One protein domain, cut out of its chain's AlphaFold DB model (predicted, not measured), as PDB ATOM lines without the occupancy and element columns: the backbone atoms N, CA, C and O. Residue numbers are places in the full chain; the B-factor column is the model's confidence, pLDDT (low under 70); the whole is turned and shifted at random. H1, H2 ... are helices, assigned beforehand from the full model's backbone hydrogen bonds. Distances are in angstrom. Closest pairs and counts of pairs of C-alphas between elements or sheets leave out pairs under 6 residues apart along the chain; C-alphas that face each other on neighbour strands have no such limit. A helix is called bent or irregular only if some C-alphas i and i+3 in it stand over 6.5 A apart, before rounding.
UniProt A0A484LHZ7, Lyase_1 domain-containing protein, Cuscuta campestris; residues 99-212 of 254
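Overview. This is residues 99 to 212 of the 254 residues of the protein "Lyase_1 domain-containing protein" of Cuscuta campestris (UniProt A0A484LHZ7). The long helix H2 runs through the middle, with H3 folded back beside it, H5 crossing it on another side and H7 crossing it on a third. H4 makes a corner with H5, the irregular H6 folds back along H5, and the short H1 turns off at the beginning of H2. The printed part has 114 residues, with seven named helices, H1 to H7 in order, and no named strand: all helix. It is compact, with a radius of gyration of the C-alphas of 13.6 A and spans of 38 by 28 by 24 A.

Along the chain. H2, residues 105 to 124, is 29.0 A long from C-alpha 105 at (-41.995, -14.491, -47.165) to C-alpha 124 at (-18.756, -30.441, -40.439). H1 is residues 99 to 103. H3, residues 137 to 148, measures 15.9 A; H4, residues 152 to 165, 19.8 A; H5, residues 168 to 180, 18.7 A. H6, residues 186 to 192, is irregular: C-alphas 188 and 191 are 8.2 A apart. H7, residues 199 to 212, measures 20.1 A and ends with C-alpha 212 at (-32.654, -8.865, -34.983).

Arrangement. H2 is the hub, touching five helices. H2 and H3 form a hairpin at a shallow tilt of 17 degrees; their closest C-alphas, Leu 114 and Ile 147, are 5.6 A apart. H7 touches residues 107 to 116 of H2 at a steep tilt of 66 degrees, closest at C-alphas 111 and 206, 4.9 A. H5 touches H2 at a steep tilt of 58 degrees, closest at C-alphas 113 and 172, 6.4 A. H4 and H2 touch about perpendicular, at 83 degrees, closest at C-alphas 155 and 106, 6.0 A. H5 also touches H4, closest at C-alphas 171 and 162, 5.0 A, and forms a hairpin with H6, closest at C-alphas 177 and 190, 5.6 A. H1 touches H2 only at the corner, closest at C-alphas 101 and 107, 5.0 A. H3 and H7 are apart. Every O i to N i+4 pair is within hydrogen-bond range in H1, H2 and H5; the counts are 7 of 8 in H3, 9 of 10 in H4 and H7, and 1 of 3 in H6, which has 2 of 4 O i to N i+3 pairs within range.

Size, cuts and confidence. The C-alphas of Leu 99 and Pro 130, the two farthest apart, are 40.8 A apart. The link from H2 to H3, residues 125 to 136, is long. The printed part has no cut, and no printed residue is under 70 in pLDDT.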
ATOM      1  N   LEU A  99     -38.121  -2.838 -44.651       97.88
ATOM      2  CA  LEU A  99     -38.366  -4.041 -43.850       97.88
ATOM      3  C   LEU A  99     -38.593  -5.288 -44.714       97.88
ATOM      4  O   LEU A  99     -38.440  -6.401 -44.215       97.88
ATOM      5  N   ALA A 100     -38.947  -5.140 -45.995       96.75
ATOM      6  CA  ALA A 100     -39.320  -6.263 -46.856       96.75
ATOM      7  C   ALA A 100     -38.226  -7.341 -47.006       96.75
ATOM      8  O   ALA A 100     -38.584  -8.518 -46.987       96.75
ATOM      9  N   PRO A 101     -36.916  -7.026 -47.084       96.88
ATOM     10  CA  PRO A 101     -35.863  -8.049 -47.123       96.88
ATOM     11  C   PRO A 101     -35.793  -8.948 -45.878       96.88
ATOM     12  O   PRO A 101     -35.150  -9.996 -45.927       96.88
ATOM     13  N   PHE A 102     -36.432  -8.546 -44.773       97.81
ATOM     14  CA  PHE A 102     -36.395  -9.250 -43.490       97.81
ATOM     15  C   PHE A 102     -37.762  -9.802 -43.081       97.81
ATOM     16  O   PHE A 102     -37.846 -10.930 -42.624       97.81
ATOM     17  N   MET A 103     -38.829  -9.020 -43.257       97.12
ATOM     18  CA  MET A 103     -40.167  -9.260 -42.698       97.12
ATOM     19  C   MET A 103     -41.192  -9.690 -43.758       97.12
ATOM     20  O   MET A 103     -42.380  -9.408 -43.639       97.12
ATOM     21  N   SER A 104     -40.732 -10.340 -44.824       97.50
ATOM     22  CA  SER A 104     -41.584 -10.907 -45.875       97.50
ATOM     23  C   SER A 104     -41.373 -12.414 -45.992       97.50
ATOM     24  O   SER A 104     -40.432 -12.952 -45.413       97.50
ATOM     25  N   GLU A 105     -42.199 -13.081 -46.799       97.75
ATOM     26  CA  GLU A 105     -41.995 -14.491 -47.165       97.75
ATOM     27  C   GLU A 105     -40.603 -14.725 -47.779       97.75
ATOM     28  O   GLU A 105     -39.912 -15.675 -47.422       97.75
ATOM     29  N   TYR A 106     -40.140 -13.807 -48.637       98.31
ATOM     30  CA  TYR A 106     -38.775 -13.832 -49.169       98.31
ATOM     31  C   TYR A 106     -37.732 -13.789 -48.043       98.31
ATOM     32  O   TYR A 106     -36.790 -14.580 -48.036       98.31
ATOM     33  N   GLY A 107     -37.921 -12.890 -47.071       98.12
ATOM     34  CA  GLY A 107     -37.057 -12.792 -45.896       98.12
ATOM     35  C   GLY A 107     -37.044 -14.094 -45.094       98.12
ATOM     36  O   GLY A 107     -35.972 -14.612 -44.788       98.12
ATOM     37  N   LEU A 108     -38.219 -14.667 -44.824       98.44
ATOM     38  CA  LEU A 108     -38.358 -15.926 -44.097       98.44
ATOM     39  C   LEU A 108     -37.614 -17.074 -44.793       98.44
ATOM     40  O   LEU A 108     -36.820 -17.763 -44.154       98.44
ATOM     41  N   ILE A 109     -37.809 -17.249 -46.102       98.56
ATOM     42  CA  ILE A 109     -37.110 -18.281 -46.885       98.56
ATOM     43  C   ILE A 109     -35.596 -18.054 -46.843       98.56
ATOM     44  O   ILE A 109     -34.845 -18.984 -46.546       98.56
ATOM     45  N   ARG A 110     -35.138 -16.816 -47.068       98.56
ATOM     46  CA  ARG A 110     -33.714 -16.456 -47.023       98.56
ATOM     47  C   ARG A 110     -33.077 -16.804 -45.677       98.56
ATOM     48  O   ARG A 110     -31.982 -17.364 -45.639       98.56
ATOM     49  N   PHE A 111     -33.739 -16.483 -44.566       98.69
ATOM     50  CA  PHE A 111     -33.211 -16.792 -43.235       98.69
ATOM     51  C   PHE A 111     -33.271 -18.286 -42.904       98.69
ATOM     52  O   PHE A 111     -32.358 -18.782 -42.250       98.69
ATOM     53  N   ARG A 112     -34.265 -19.031 -43.401       98.62
ATOM     54  CA  ARG A 112     -34.285 -20.500 -43.289       98.62
ATOM     55  C   ARG A 112     -33.121 -21.142 -44.043       98.62
ATOM     56  O   ARG A 112     -32.421 -21.974 -43.475       98.62
ATOM     57  N   VAL A 113     -32.853 -20.692 -45.272       98.56
ATOM     58  CA  VAL A 113     -31.675 -21.102 -46.060       98.56
ATOM     59  C   VAL A 113     -30.384 -20.813 -45.293       98.56
ATOM     60  O   VAL A 113     -29.521 -21.682 -45.186       98.56
ATOM     61  N   LEU A 114     -30.263 -19.617 -44.709       98.62
ATOM     62  CA  LEU A 114     -29.113 -19.249 -43.881       98.62
ATOM     63  C   LEU A 114     -28.923 -20.228 -42.718       98.62
ATOM     64  O   LEU A 114     -27.805 -20.701 -42.512       98.62
ATOM     65  N   VAL A 115     -29.984 -20.520 -41.960       98.69
ATOM     66  CA  VAL A 115     -29.915 -21.410 -40.792       98.69
ATOM     67  C   VAL A 115     -29.512 -22.824 -41.207       98.69
ATOM     68  O   VAL A 115     -28.572 -23.362 -40.630       98.69
ATOM     69  N   GLU A 116     -30.134 -23.390 -42.241       98.56
ATOM     70  CA  GLU A 116     -29.812 -24.729 -42.759       98.56
ATOM     71  C   GLU A 116     -28.355 -24.846 -43.226       98.56
ATOM     72  O   GLU A 116     -27.636 -25.779 -42.866       98.56
ATOM     73  N   VAL A 117     -27.869 -23.858 -43.984       98.44
ATOM     74  CA  VAL A 117     -26.475 -23.847 -44.445       98.44
ATOM     75  C   VAL A 117     -25.507 -23.721 -43.267       98.44
ATOM     76  O   VAL A 117     -24.489 -24.415 -43.217       98.44
ATOM     77  N   LYS A 118     -25.809 -22.850 -42.297       98.44
ATOM     78  CA  LYS A 118     -24.990 -22.700 -41.085       98.44
ATOM     79  C   LYS A 118     -25.023 -23.955 -40.218       98.44
ATOM     80  O   LYS A 118     -24.001 -24.270 -39.610       98.44
ATOM     81  N   TRP A 119     -26.137 -24.679 -40.197       98.38
ATOM     82  CA  TRP A 119     -26.251 -25.951 -39.500       98.38
ATOM     83  C   TRP A 119     -25.344 -27.015 -40.119       98.38
ATOM     84  O   TRP A 119     -24.514 -27.582 -39.413       98.38
ATOM     85  N   LEU A 120     -25.389 -27.201 -41.442       98.31
ATOM     86  CA  LEU A 120     -24.508 -28.152 -42.127       98.31
ATOM     87  C   LEU A 120     -23.021 -27.804 -41.945       98.31
ATOM     88  O   LEU A 120     -22.198 -28.679 -41.669       98.31
ATOM     89  N   LEU A 121     -22.670 -26.516 -42.050       98.25
ATOM     90  CA  LEU A 121     -21.317 -26.045 -41.743       98.25
ATOM     91  C   LEU A 121     -20.923 -26.413 -40.312       98.25
ATOM     92  O   LEU A 121     -19.816 -26.905 -40.097       98.25
ATOM     93  N   LYS A 122     -21.830 -26.221 -39.347       98.00
ATOM     94  CA  LYS A 122     -21.559 -26.539 -37.950       98.00
ATOM     95  C   LYS A 122     -21.345 -28.035 -37.734       98.00
ATOM     96  O   LYS A 122     -20.407 -28.380 -37.023       98.00
ATOM     97  N   LEU A 123     -22.149 -28.895 -38.361       98.00
ATOM     98  CA  LEU A 123     -21.971 -30.350 -38.308       98.00
ATOM     99  C   LEU A 123     -20.582 -30.764 -38.808       98.00
ATOM    100  O   LEU A 123     -19.914 -31.550 -38.146       98.00
ATOM    101  N   SER A 124     -20.096 -30.155 -39.897       97.56
ATOM    102  CA  SER A 124     -18.756 -30.441 -40.439       97.56
ATOM    103  C   SER A 124     -17.598 -30.077 -39.498       97.56
ATOM    104  O   SER A 124     -16.476 -30.558 -39.645       97.56
ATOM    105  N   GLU A 125     -17.843 -29.201 -38.524       97.31
ATOM    106  CA  GLU A 125     -16.842 -28.752 -37.556       97.31
ATOM    107  C   GLU A 125     -16.801 -29.614 -36.287       97.31
ATOM    108  O   GLU A 125     -15.964 -29.352 -35.425       97.31
ATOM    109  N   VAL A 126     -17.690 -30.605 -36.154       97.25
ATOM    110  CA  VAL A 126     -17.785 -31.502 -34.992       97.25
ATOM    111  C   VAL A 126     -17.015 -32.797 -35.292       97.25
ATOM    112  O   VAL A 126     -17.494 -33.611 -36.080       97.25
ATOM    113  N   PRO A 127     -15.831 -33.031 -34.685       95.44
ATOM    114  CA  PRO A 127     -15.014 -34.216 -34.969       95.44
ATOM    115  C   PRO A 127     -15.701 -35.552 -34.657       95.44
ATOM    116  O   PRO A 127     -15.326 -36.581 -35.214       95.44
ATOM    117  N   GLU A 128     -16.685 -35.545 -33.760       97.12
ATOM    118  CA  GLU A 128     -17.460 -36.712 -33.345       97.12
ATOM    119  C   GLU A 128     -18.472 -37.190 -34.402       97.12
ATOM    120  O   GLU A 128     -19.042 -38.266 -34.226       97.12
ATOM    121  N   ILE A 129     -18.689 -36.430 -35.484       95.81
ATOM    122  CA  ILE A 129     -19.585 -36.782 -36.598       95.81
ATOM    123  C   ILE A 129     -18.732 -37.084 -37.845       95.81
ATOM    124  O   ILE A 129     -18.582 -36.232 -38.723       95.81
ATOM    125  N   PRO A 130     -18.118 -38.280 -37.946       95.81
ATOM    126  CA  PRO A 130     -17.200 -38.609 -39.038       95.81
ATOM    127  C   PRO A 130     -17.878 -38.672 -40.415       95.81
ATOM    128  O   PRO A 130     -17.197 -38.563 -41.435       95.81
ATOM    129  N   GLU A 131     -19.201 -38.844 -40.464       96.62
ATOM    130  CA  GLU A 131     -19.990 -38.859 -41.697       96.62
ATOM    131  C   GLU A 131     -20.026 -37.492 -42.396       96.62
ATOM    132  O   GLU A 131     -20.212 -37.437 -43.612       96.62
ATOM    133  N   VAL A 132     -19.811 -36.400 -41.651       96.88
ATOM    134  CA  VAL A 132     -19.728 -35.035 -42.184       96.88
ATOM    135  C   VAL A 132     -18.322 -34.487 -41.924       96.88
ATOM    136  O   VAL A 132     -18.092 -33.804 -40.929       96.88
ATOM    137  N   PRO A 133     -17.343 -34.775 -42.800       95.94
ATOM    138  CA  PRO A 133     -15.985 -34.285 -42.610       95.94
ATOM    139  C   PRO A 133     -15.920 -32.760 -42.745       95.94
ATOM    140  O   PRO A 133     -16.688 -32.150 -43.490       95.94
ATOM    141  N   ASN A 134     -14.943 -32.149 -42.073       97.44
ATOM    142  CA  ASN A 134     -14.712 -30.708 -42.159       97.44
ATOM    143  C   ASN A 134     -14.461 -30.280 -43.606       97.44
ATOM    144  O   ASN A 134     -13.562 -30.786 -44.281       97.44
ATOM    145  N   PHE A 135     -15.264 -29.326 -44.062       97.75
ATOM    146  CA  PHE A 135     -15.231 -28.852 -45.435       97.75
ATOM    147  C   PHE A 135     -13.951 -28.085 -45.760       97.75
ATOM    148  O   PHE A 135     -13.436 -27.305 -44.948       97.75
ATOM    149  N   SER A 136     -13.480 -28.232 -46.999       98.00
ATOM    150  CA  SER A 136     -12.399 -27.399 -47.517       98.00
ATOM    151  C   SER A 136     -12.793 -25.911 -47.544       98.00
ATOM    152  O   SER A 136     -13.982 -25.571 -47.582       98.00
ATOM    153  N   PRO A 137     -11.822 -24.978 -47.605       98.00
ATOM    154  CA  PRO A 137     -12.122 -23.561 -47.797       98.00
ATOM    155  C   PRO A 137     -12.996 -23.294 -49.031       98.00
ATOM    156  O   PRO A 137     -13.857 -22.420 -48.988       98.00
ATOM    157  N   ARG A 138     -12.832 -24.081 -50.105       97.50
ATOM    158  CA  ARG A 138     -13.636 -23.970 -51.330       97.50
ATOM    159  C   ARG A 138     -15.101 -24.321 -51.072       97.50
ATOM    160  O   ARG A 138     -15.976 -23.552 -51.462       97.50
ATOM    161  N   ALA A 139     -15.357 -25.435 -50.387       97.75
ATOM    162  CA  ALA A 139     -16.708 -25.850 -50.016       97.75
ATOM    163  C   ALA A 139     -17.371 -24.847 -49.055       97.75
ATOM    164  O   ALA A 139     -18.522 -24.462 -49.261       97.75
ATOM    165  N   LYS A 140     -16.628 -24.328 -48.065       98.19
ATOM    166  CA  LYS A 140     -17.129 -23.277 -47.160       98.19
ATOM    167  C   LYS A 140     -17.483 -21.991 -47.908       98.19
ATOM    168  O   LYS A 140     -18.543 -21.420 -47.666       98.19
ATOM    169  N   SER A 141     -16.633 -21.548 -48.836       97.94
ATOM    170  CA  SER A 141     -16.914 -20.380 -49.680       97.94
ATOM    171  C   SER A 141     -18.134 -20.584 -50.575       97.94
ATOM    172  O   SER A 141     -18.919 -19.654 -50.727       97.94
ATOM    173  N   PHE A 142     -18.323 -21.782 -51.134       98.12
ATOM    174  CA  PHE A 142     -19.515 -22.104 -51.919       98.12
ATOM    175  C   PHE A 142     -20.794 -21.996 -51.077       98.12
ATOM    176  O   PHE A 142     -21.725 -21.298 -51.469       98.12
ATOM    177  N   LEU A 143     -20.811 -22.613 -49.890       98.19
ATOM    178  CA  LEU A 143     -21.950 -22.561 -48.969       98.19
ATOM    179  C   LEU A 143     -22.258 -21.130 -48.507       98.19
ATOM    180  O   LEU A 143     -23.415 -20.723 -48.500       98.19
ATOM    181  N   HIS A 144     -21.240 -20.331 -48.178       98.06
ATOM    182  CA  HIS A 144     -21.446 -18.911 -47.880       98.06
ATOM    183  C   HIS A 144     -21.994 -18.133 -49.083       98.06
ATOM    184  O   HIS A 144     -22.889 -17.311 -48.911       98.06
ATOM    185  N   GLY A 145     -21.550 -18.456 -50.299       97.88
ATOM    186  CA  GLY A 145     -22.085 -17.873 -51.529       97.88
ATOM    187  C   GLY A 145     -23.584 -18.120 -51.729       97.88
ATOM    188  O   GLY A 145     -24.266 -17.234 -52.235       97.88
ATOM    189  N   LEU A 146     -24.118 -19.265 -51.279       97.38
ATOM    190  CA  LEU A 146     -25.566 -19.529 -51.303       97.38
ATOM    191  C   LEU A 146     -26.351 -18.587 -50.383       97.38
ATOM    192  O   LEU A 146     -27.494 -18.256 -50.680       97.38
ATOM    193  N   ILE A 147     -25.749 -18.155 -49.271       97.31
ATOM    194  CA  ILE A 147     -26.370 -17.225 -48.320       97.31
ATOM    195  C   ILE A 147     -26.268 -15.791 -48.850       97.31
ATOM    196  O   ILE A 147     -27.264 -15.068 -48.904       97.31
ATOM    197  N   ASP A 148     -25.059 -15.380 -49.231       96.62
ATOM    198  CA  ASP A 148     -24.750 -13.999 -49.610       96.62
ATOM    199  C   ASP A 148     -25.349 -13.630 -50.975       96.62
ATOM    200  O   ASP A 148     -25.714 -12.478 -51.206       96.62
ATOM    201  N   GLY A 149     -25.455 -14.613 -51.872       96.75
ATOM    202  CA  GLY A 149     -26.006 -14.471 -53.215       96.75
ATOM    203  C   GLY A 149     -27.484 -14.836 -53.345       96.75
ATOM    204  O   GLY A 149     -27.969 -14.876 -54.473       96.75
ATOM    205  N   PHE A 150     -28.187 -15.115 -52.240       98.19
ATOM    206  CA  PHE A 150     -29.593 -15.519 -52.285       98.19
ATOM    207  C   PHE A 150     -30.467 -14.440 -52.942       98.19
ATOM    208  O   PHE A 150     -30.417 -13.266 -52.564       98.19
ATOM    209  N   SER A 151     -31.272 -14.849 -53.920       97.94
ATOM    210  CA  SER A 151     -32.020 -13.964 -54.812       97.94
ATOM    211  C   SER A 151     -33.528 -14.232 -54.798       97.94
ATOM    212  O   SER A 151     -34.015 -15.207 -54.225       97.94
ATOM    213  N   LEU A 152     -34.299 -13.344 -55.438       97.62
ATOM    214  CA  LEU A 152     -35.747 -13.523 -55.580       97.62
ATOM    215  C   LEU A 152     -36.087 -14.772 -56.409       97.62
ATOM    216  O   LEU A 152     -37.042 -15.471 -56.077       97.62
ATOM    217  N   ASP A 153     -35.284 -15.071 -57.432       98.25
ATOM    218  CA  ASP A 153     -35.457 -16.259 -58.273       98.25
ATOM    219  C   ASP A 153     -35.248 -17.545 -57.461       98.25
ATOM    220  O   ASP A 153     -36.003 -18.503 -57.615       98.25
ATOM    221  N   ASP A 154     -34.291 -17.547 -56.526       98.19
ATOM    222  CA  ASP A 154     -34.083 -18.674 -55.609       98.19
ATOM    223  C   ASP A 154     -35.294 -18.871 -54.682       98.19
ATOM    224  O   ASP A 154     -35.755 -19.992 -54.472       98.19
ATOM    225  N   ALA A 155     -35.863 -17.783 -54.152       98.19
ATOM    226  CA  ALA A 155     -37.078 -17.867 -53.343       98.19
ATOM    227  C   ALA A 155     -38.274 -18.392 -54.153       98.19
ATOM    228  O   ALA A 155     -39.076 -19.164 -53.628       98.19
ATOM    229  N   MET A 156     -38.388 -18.012 -55.428       98.00
ATOM    230  CA  MET A 156     -39.398 -18.568 -56.329       98.00
ATOM    231  C   MET A 156     -39.192 -20.068 -56.550       98.00
ATOM    232  O   MET A 156     -40.161 -20.817 -56.474       98.00
ATOM    233  N   GLU A 157     -37.953 -20.521 -56.757       98.19
ATOM    234  CA  GLU A 157     -37.630 -21.947 -56.881       98.19
ATOM    235  C   GLU A 157     -38.060 -22.730 -55.630       98.19
ATOM    236  O   GLU A 157     -38.708 -23.771 -55.748       98.19
ATOM    237  N   VAL A 158     -37.816 -22.189 -54.429       98.44
ATOM    238  CA  VAL A 158     -38.317 -22.780 -53.175       98.44
ATOM    239  C   VAL A 158     -39.847 -22.888 -53.184       98.44
ATOM    240  O   VAL A 158     -40.378 -23.941 -52.831       98.44
ATOM    241  N   LYS A 159     -40.577 -21.851 -53.620       97.94
ATOM    242  CA  LYS A 159     -42.050 -21.909 -53.707       97.94
ATOM    243  C   LYS A 159     -42.538 -22.921 -54.748       97.94
ATOM    244  O   LYS A 159     -43.579 -23.538 -54.534       97.94
ATOM    245  N   GLU A 160     -41.821 -23.122 -55.854       97.94
ATOM    246  CA  GLU A 160     -42.164 -24.167 -56.831       97.94
ATOM    247  C   GLU A 160     -42.000 -25.571 -56.239       97.94
ATOM    248  O   GLU A 160     -42.865 -26.427 -56.425       97.94
ATOM    249  N   ILE A 161     -40.941 -25.796 -55.460       97.69
ATOM    250  CA  ILE A 161     -40.747 -27.052 -54.729       97.69
ATOM    251  C   ILE A 161     -41.846 -27.232 -53.668       97.69
ATOM    252  O   ILE A 161     -42.392 -28.326 -53.518       97.69
ATOM    253  N   GLU A 162     -42.223 -26.157 -52.972       97.88
ATOM    254  CA  GLU A 162     -43.274 -26.173 -51.951       97.88
ATOM    255  C   GLU A 162     -44.635 -26.607 -52.498       97.88
ATOM    256  O   GLU A 162     -45.369 -27.307 -51.806       97.88
ATOM    257  N   LYS A 163     -44.965 -26.283 -53.755       96.62
ATOM    258  CA  LYS A 163     -46.201 -26.771 -54.395       96.62
ATOM    259  C   LYS A 163     -46.283 -28.298 -54.432       96.62
ATOM    260  O   LYS A 163     -47.381 -28.847 -54.436       96.62
ATOM    261  N   VAL A 164     -45.137 -28.978 -54.477       95.25
ATOM    262  CA  VAL A 164     -45.053 -30.442 -54.485       95.25
ATOM    263  C   VAL A 164     -44.976 -30.995 -53.064       95.25
ATOM    264  O   VAL A 164     -45.652 -31.974 -52.754       95.25
ATOM    265  N   THR A 165     -44.167 -30.390 -52.189       93.12
ATOM    266  CA  THR A 165     -43.976 -30.890 -50.815       93.12
ATOM    267  C   THR A 165     -45.131 -30.543 -49.879       93.12
ATOM    268  O   THR A 165     -45.307 -31.218 -48.866       93.12
ATOM    269  N   ASN A 166     -45.888 -29.486 -50.187       94.94
ATOM    270  CA  ASN A 166     -46.870 -28.847 -49.310       94.94
ATOM    271  C   ASN A 166     -46.304 -28.538 -47.907       94.94
ATOM    272  O   ASN A 166     -47.007 -28.620 -46.899       94.94
ATOM    273  N   HIS A 167     -44.999 -28.247 -47.844       94.25
ATOM    274  CA  HIS A 167     -44.276 -27.934 -46.618       94.25
ATOM    275  C   HIS A 167     -43.063 -27.054 -46.933       94.25
ATOM    276  O   HIS A 167     -42.131 -27.465 -47.629       94.25
ATOM    277  N   ASP A 168     -43.070 -25.860 -46.353       94.06
ATOM    278  CA  ASP A 168     -42.106 -24.778 -46.557       94.06
ATOM    279  C   ASP A 168     -40.653 -25.125 -46.168       94.06
ATOM    280  O   ASP A 168     -39.750 -25.021 -46.995       94.06
ATOM    281  N   VAL A 169     -40.397 -25.596 -44.944       95.00
ATOM    282  CA  VAL A 169     -39.047 -25.979 -44.490       95.00
ATOM    283  C   VAL A 169     -38.516 -27.156 -45.304       95.00
ATOM    284  O   VAL A 169     -37.358 -27.156 -45.717       95.00
ATOM    285  N   LYS A 170     -39.377 -28.126 -45.637       95.25
ATOM    286  CA  LYS A 170     -38.974 -29.242 -46.495       95.25
ATOM    287  C   LYS A 170     -38.603 -28.773 -47.904       95.25
ATOM    288  O   LYS A 170     -37.678 -29.319 -48.499       95.25
ATOM    289  N   ALA A 171     -39.290 -27.762 -48.437       98.06
ATOM    290  CA  ALA A 171     -38.949 -27.181 -49.731       98.06
ATOM    291  C   ALA A 171     -37.561 -26.523 -49.721       98.06
ATOM    292  O   ALA A 171     -36.797 -26.705 -50.669       98.06
ATOM    293  N   VAL A 172     -37.197 -25.844 -48.627       98.19
ATOM    294  CA  VAL A 172     -35.845 -25.293 -48.427       98.19
ATOM    295  C   VAL A 172     -34.783 -26.397 -48.410       98.19
ATOM    296  O   VAL A 172     -33.751 -26.254 -49.067       98.19
ATOM    297  N   GLU A 173     -35.035 -27.517 -47.725       97.19
ATOM    298  CA  GLU A 173     -34.121 -28.670 -47.727       97.19
ATOM    299  C   GLU A 173     -33.889 -29.197 -49.154       97.19
ATOM    300  O   GLU A 173     -32.747 -29.371 -49.581       97.19
ATOM    301  N   TYR A 174     -34.961 -29.413 -49.922       97.56
ATOM    302  CA  TYR A 174     -34.860 -29.882 -51.307       97.56
ATOM    303  C   TYR A 174     -34.124 -28.891 -52.213       97.56
ATOM    304  O   TYR A 174     -33.281 -29.314 -53.006       97.56
ATOM    305  N   PHE A 175     -34.400 -27.593 -52.071       98.44
ATOM    306  CA  PHE A 175     -33.695 -26.534 -52.792       98.44
ATOM    307  C   PHE A 175     -32.182 -26.600 -52.537       98.44
ATOM    308  O   PHE A 175     -31.382 -26.638 -53.476       98.44
ATOM    309  N   LEU A 176     -31.772 -26.699 -51.270       98.12
ATOM    310  CA  LEU A 176     -30.359 -26.795 -50.899       98.12
ATOM    311  C   LEU A 176     -29.706 -28.070 -51.427       98.12
ATOM    312  O   LEU A 176     -28.588 -28.014 -51.952       98.12
ATOM    313  N   LYS A 177     -30.416 -29.203 -51.362       97.50
ATOM    314  CA  LYS A 177     -29.954 -30.463 -51.952       97.50
ATOM    315  C   LYS A 177     -29.684 -30.298 -53.446       97.50
ATOM    316  O   LYS A 177     -28.593 -30.640 -53.891       97.50
ATOM    317  N   GLN A 178     -30.623 -29.729 -54.205       97.12
ATOM    318  CA  GLN A 178     -30.469 -29.492 -55.647       97.12
ATOM    319  C   GLN A 178     -29.279 -28.577 -55.959       97.12
ATOM    320  O   GLN A 178     -28.441 -28.926 -56.792       97.12
ATOM    321  N   ARG A 179     -29.136 -27.454 -55.245       96.56
ATOM    322  CA  ARG A 179     -28.029 -26.505 -55.461       96.56
ATOM    323  C   ARG A 179     -26.652 -27.083 -55.139       96.56
ATOM    324  O   ARG A 179     -25.667 -26.660 -55.739       96.56
ATOM    325  N   CYS A 180     -26.570 -28.063 -54.242       97.00
ATOM    326  CA  CYS A 180     -25.302 -28.653 -53.815       97.00
ATOM    327  C   CYS A 180     -24.912 -29.946 -54.556       97.00
ATOM    328  O   CYS A 180     -23.801 -30.437 -54.355       97.00
ATOM    329  N   GLN A 181     -25.769 -30.494 -55.428       95.44
ATOM    330  CA  GLN A 181     -25.519 -31.767 -56.129       95.44
ATOM    331  C   GLN A 181     -24.232 -31.782 -56.964       95.44
ATOM    332  O   GLN A 181     -23.567 -32.813 -57.052       95.44
ATOM    333  N   SER A 182     -23.867 -30.653 -57.571       93.06
ATOM    334  CA  SER A 182     -22.690 -30.544 -58.440       93.06
ATOM    335  C   SER A 182     -21.376 -30.333 -57.681       93.06
ATOM    336  O   SER A 182     -20.305 -30.407 -58.285       93.06
ATOM    337  N   HIS A 183     -21.422 -30.077 -56.368       96.44
ATOM    338  CA  HIS A 183     -20.226 -29.818 -55.575       96.44
ATOM    339  C   HIS A 183     -19.664 -31.119 -54.988       96.44
ATOM    340  O   HIS A 183     -20.266 -31.708 -54.098       96.44
ATOM    341  N   GLU A 184     -18.463 -31.522 -55.412       94.81
ATOM    342  CA  GLU A 184     -17.850 -32.830 -55.106       94.81
ATOM    343  C   GLU A 184     -17.813 -33.218 -53.615       94.81
ATOM    344  O   GLU A 184     -17.997 -34.386 -53.274       94.81
ATOM    345  N   GLU A 185     -17.529 -32.265 -52.722       95.44
ATOM    346  CA  GLU A 185     -17.494 -32.516 -51.271       95.44
ATOM    347  C   GLU A 185     -18.895 -32.577 -50.642       95.44
ATOM    348  O   GLU A 185     -19.189 -33.489 -49.877       95.44
ATOM    349  N   ILE A 186     -19.764 -31.618 -50.972       96.88
ATOM    350  CA  ILE A 186     -21.063 -31.422 -50.315       96.88
ATOM    351  C   ILE A 186     -22.084 -32.448 -50.821       96.88
ATOM    352  O   ILE A 186     -22.924 -32.915 -50.057       96.88
ATOM    353  N   SER A 187     -21.970 -32.869 -52.085       96.94
ATOM    354  CA  SER A 187     -22.848 -33.871 -52.695       96.94
ATOM    355  C   SER A 187     -22.822 -35.225 -51.972       96.94
ATOM    356  O   SER A 187     -23.784 -35.985 -52.046       96.94
ATOM    357  N   LYS A 188     -21.753 -35.514 -51.219       96.75
ATOM    358  CA  LYS A 188     -21.605 -36.738 -50.414       96.75
ATOM    359  C   LYS A 188     -22.409 -36.712 -49.114       96.75
ATOM    360  O   LYS A 188     -22.628 -37.766 -48.528       96.75
ATOM    361  N   VAL A 189     -22.836 -35.531 -48.669       97.19
ATOM    362  CA  VAL A 189     -23.492 -35.308 -47.371       97.19
ATOM    363  C   VAL A 189     -24.817 -34.556 -47.512       97.19
ATOM    364  O   VAL A 189     -25.286 -33.942 -46.562       97.19
ATOM    365  N   LEU A 190     -25.458 -34.608 -48.685       96.88
ATOM    366  CA  LEU A 190     -26.730 -33.910 -48.940       96.88
ATOM    367  C   LEU A 190     -27.834 -34.303 -47.956       96.88
ATOM    368  O   LEU A 190     -28.654 -33.471 -47.580       96.88
ATOM    369  N   GLU A 191     -27.844 -35.554 -47.503       96.62
ATOM    370  CA  GLU A 191     -28.820 -36.044 -46.526       96.62
ATOM    371  C   GLU A 191     -28.603 -35.490 -45.108       96.62
ATOM    372  O   GLU A 191     -29.434 -35.728 -44.238       96.62
ATOM    373  N   PHE A 192     -27.528 -34.725 -44.881       97.31
ATOM    374  CA  PHE A 192     -27.281 -34.035 -43.616       97.31
ATOM    375  C   PHE A 192     -27.870 -32.620 -43.549       97.31
ATOM    376  O   PHE A 192     -27.845 -32.003 -42.481       97.31
ATOM    377  N   PHE A 193     -28.444 -32.101 -44.640       96.94
ATOM    378  CA  PHE A 193     -29.347 -30.952 -44.528       96.94
ATOM    379  C   PHE A 193     -30.537 -31.327 -43.640       96.94
ATOM    380  O   PHE A 193     -31.071 -32.429 -43.762       96.94
ATOM    381  N   HIS A 194     -30.933 -30.427 -42.735       97.00
ATOM    382  CA  HIS A 194     -31.974 -30.669 -41.734       97.00
ATOM    383  C   HIS A 194     -31.706 -31.846 -40.763       97.00
ATOM    384  O   HIS A 194     -32.618 -32.316 -40.076       97.00
ATOM    385  N   PHE A 195     -30.468 -32.357 -40.675       97.12
ATOM    386  CA  PHE A 195     -30.163 -33.517 -39.832       97.12
ATOM    387  C   PHE A 195     -30.429 -33.237 -38.353       97.12
ATOM    388  O   PHE A 195     -29.903 -32.274 -37.795       97.12
ATOM    389  N   ALA A 196     -31.206 -34.125 -37.725       96.25
ATOM    390  CA  ALA A 196     -31.618 -34.051 -36.322       96.25
ATOM    391  C   ALA A 196     -32.369 -32.761 -35.930       96.25
ATOM    392  O   ALA A 196     -32.542 -32.497 -34.741       96.25
ATOM    393  N   CYS A 197     -32.845 -31.990 -36.909       96.56
ATOM    394  CA  CYS A 197     -33.682 -30.822 -36.687       96.56
ATOM    395  C   CYS A 197     -35.160 -31.170 -36.859       96.56
ATOM    396  O   CYS A 197     -35.546 -32.062 -37.615       96.56
ATOM    397  N   THR A 198     -35.995 -30.420 -36.155       97.00
ATOM    398  CA  THR A 198     -37.402 -30.237 -36.491       97.00
ATOM    399  C   THR A 198     -37.567 -28.949 -37.298       97.00
ATOM    400  O   THR A 198     -36.696 -28.076 -37.293       97.00
ATOM    401  N   SER A 199     -38.712 -28.776 -37.959       95.69
ATOM    402  CA  SER A 199     -39.027 -27.519 -38.649       95.69
ATOM    403  C   SER A 199     -38.976 -26.305 -37.718       95.69
ATOM    404  O   SER A 199     -38.594 -25.216 -38.148       95.69
ATOM    405  N   GLU A 200     -39.303 -26.489 -36.438       97.31
ATOM    406  CA  GLU A 200     -39.329 -25.401 -35.467       97.31
ATOM    407  C   GLU A 200     -37.933 -24.925 -35.059       97.31
ATOM    408  O   GLU A 200     -37.763 -23.732 -34.814       97.31
ATOM    409  N   ASP A 201     -36.924 -25.800 -35.084       97.94
ATOM    410  CA  ASP A 201     -35.523 -25.410 -34.855       97.94
ATOM    411  C   ASP A 201     -35.015 -24.448 -35.938       97.94
ATOM    412  O   ASP A 201     -34.163 -23.596 -35.691       97.94
ATOM    413  N   ILE A 202     -35.561 -24.557 -37.150       98.12
ATOM    414  CA  ILE A 202     -35.240 -23.650 -38.251       98.12
ATOM    415  C   ILE A 202     -36.083 -22.377 -38.146       98.12
ATOM    416  O   ILE A 202     -35.563 -21.270 -38.301       98.12
ATOM    417  N   ASN A 203     -37.381 -22.512 -37.863       97.81
ATOM    418  CA  ASN A 203     -38.311 -21.385 -37.804       97.81
ATOM    419  C   ASN A 203     -37.976 -20.401 -36.688       97.81
ATOM    420  O   ASN A 203     -37.951 -19.193 -36.929       97.81
ATOM    421  N   ASN A 204     -37.709 -20.895 -35.479       98.00
ATOM    422  CA  ASN A 204     -37.449 -20.034 -34.334       98.00
ATOM    423  C   ASN A 204     -36.169 -19.199 -34.540       98.00
ATOM    424  O   ASN A 204     -36.173 -17.992 -34.288       98.00
ATOM    425  N   LEU A 205     -35.109 -19.802 -35.090       98.50
ATOM    426  CA  LEU A 205     -33.849 -19.149 -35.417       98.50
ATOM    427  C   LEU A 205     -34.030 -18.179 -36.581       98.50
ATOM    428  O   LEU A 205     -33.544 -17.049 -36.501       98.50
ATOM    429  N   ALA A 206     -34.764 -18.571 -37.625       98.44
ATOM    430  CA  ALA A 206     -35.060 -17.693 -38.749       98.44
ATOM    431  C   ALA A 206     -35.808 -16.437 -38.282       98.44
ATOM    432  O   ALA A 206     -35.356 -15.327 -38.556       98.44
ATOM    433  N   HIS A 207     -36.876 -16.579 -37.492       98.56
ATOM    434  CA  HIS A 207     -37.619 -15.440 -36.948       98.56
ATOM    435  C   HIS A 207     -36.785 -14.575 -35.996       98.56
ATOM    436  O   HIS A 207     -36.867 -13.346 -36.059       98.56
ATOM    437  N   ALA A 208     -35.956 -15.183 -35.144       98.69
ATOM    438  CA  ALA A 208     -35.057 -14.438 -34.267       98.69
ATOM    439  C   ALA A 208     -34.062 -13.585 -35.072       98.69
ATOM    440  O   ALA A 208     -33.843 -12.415 -34.747       98.69
ATOM    441  N   LEU A 209     -33.496 -14.142 -36.147       98.56
ATOM    442  CA  LEU A 209     -32.602 -13.421 -37.051       98.56
ATOM    443  C   LEU A 209     -33.342 -12.335 -37.838       98.56
ATOM    444  O   LEU A 209     -32.856 -11.209 -37.890       98.56
ATOM    445  N   MET A 210     -34.535 -12.617 -38.370       98.56
ATOM    446  CA  MET A 210     -35.379 -11.619 -39.041       98.56
ATOM    447  C   MET A 210     -35.626 -10.410 -38.137       98.56
ATOM    448  O   MET A 210     -35.413  -9.271 -38.552       98.56
ATOM    449  N   LEU A 211     -36.038 -10.655 -36.888       98.69
ATOM    450  CA  LEU A 211     -36.300  -9.606 -35.907       98.69
ATOM    451  C   LEU A 211     -35.038  -8.805 -35.593       98.69
ATOM    452  O   LEU A 211     -35.063  -7.576 -35.640       98.69
ATOM    453  N   LYS A 212     -33.934  -9.496 -35.302       98.62
ATOM    454  CA  LYS A 212     -32.654  -8.865 -34.983       98.62
ATOM    455  C   LYS A 212     -32.174  -7.964 -36.122       98.62
ATOM    456  O   LYS A 212     -31.813  -6.816 -35.876       98.62
TER     457      LYS A 212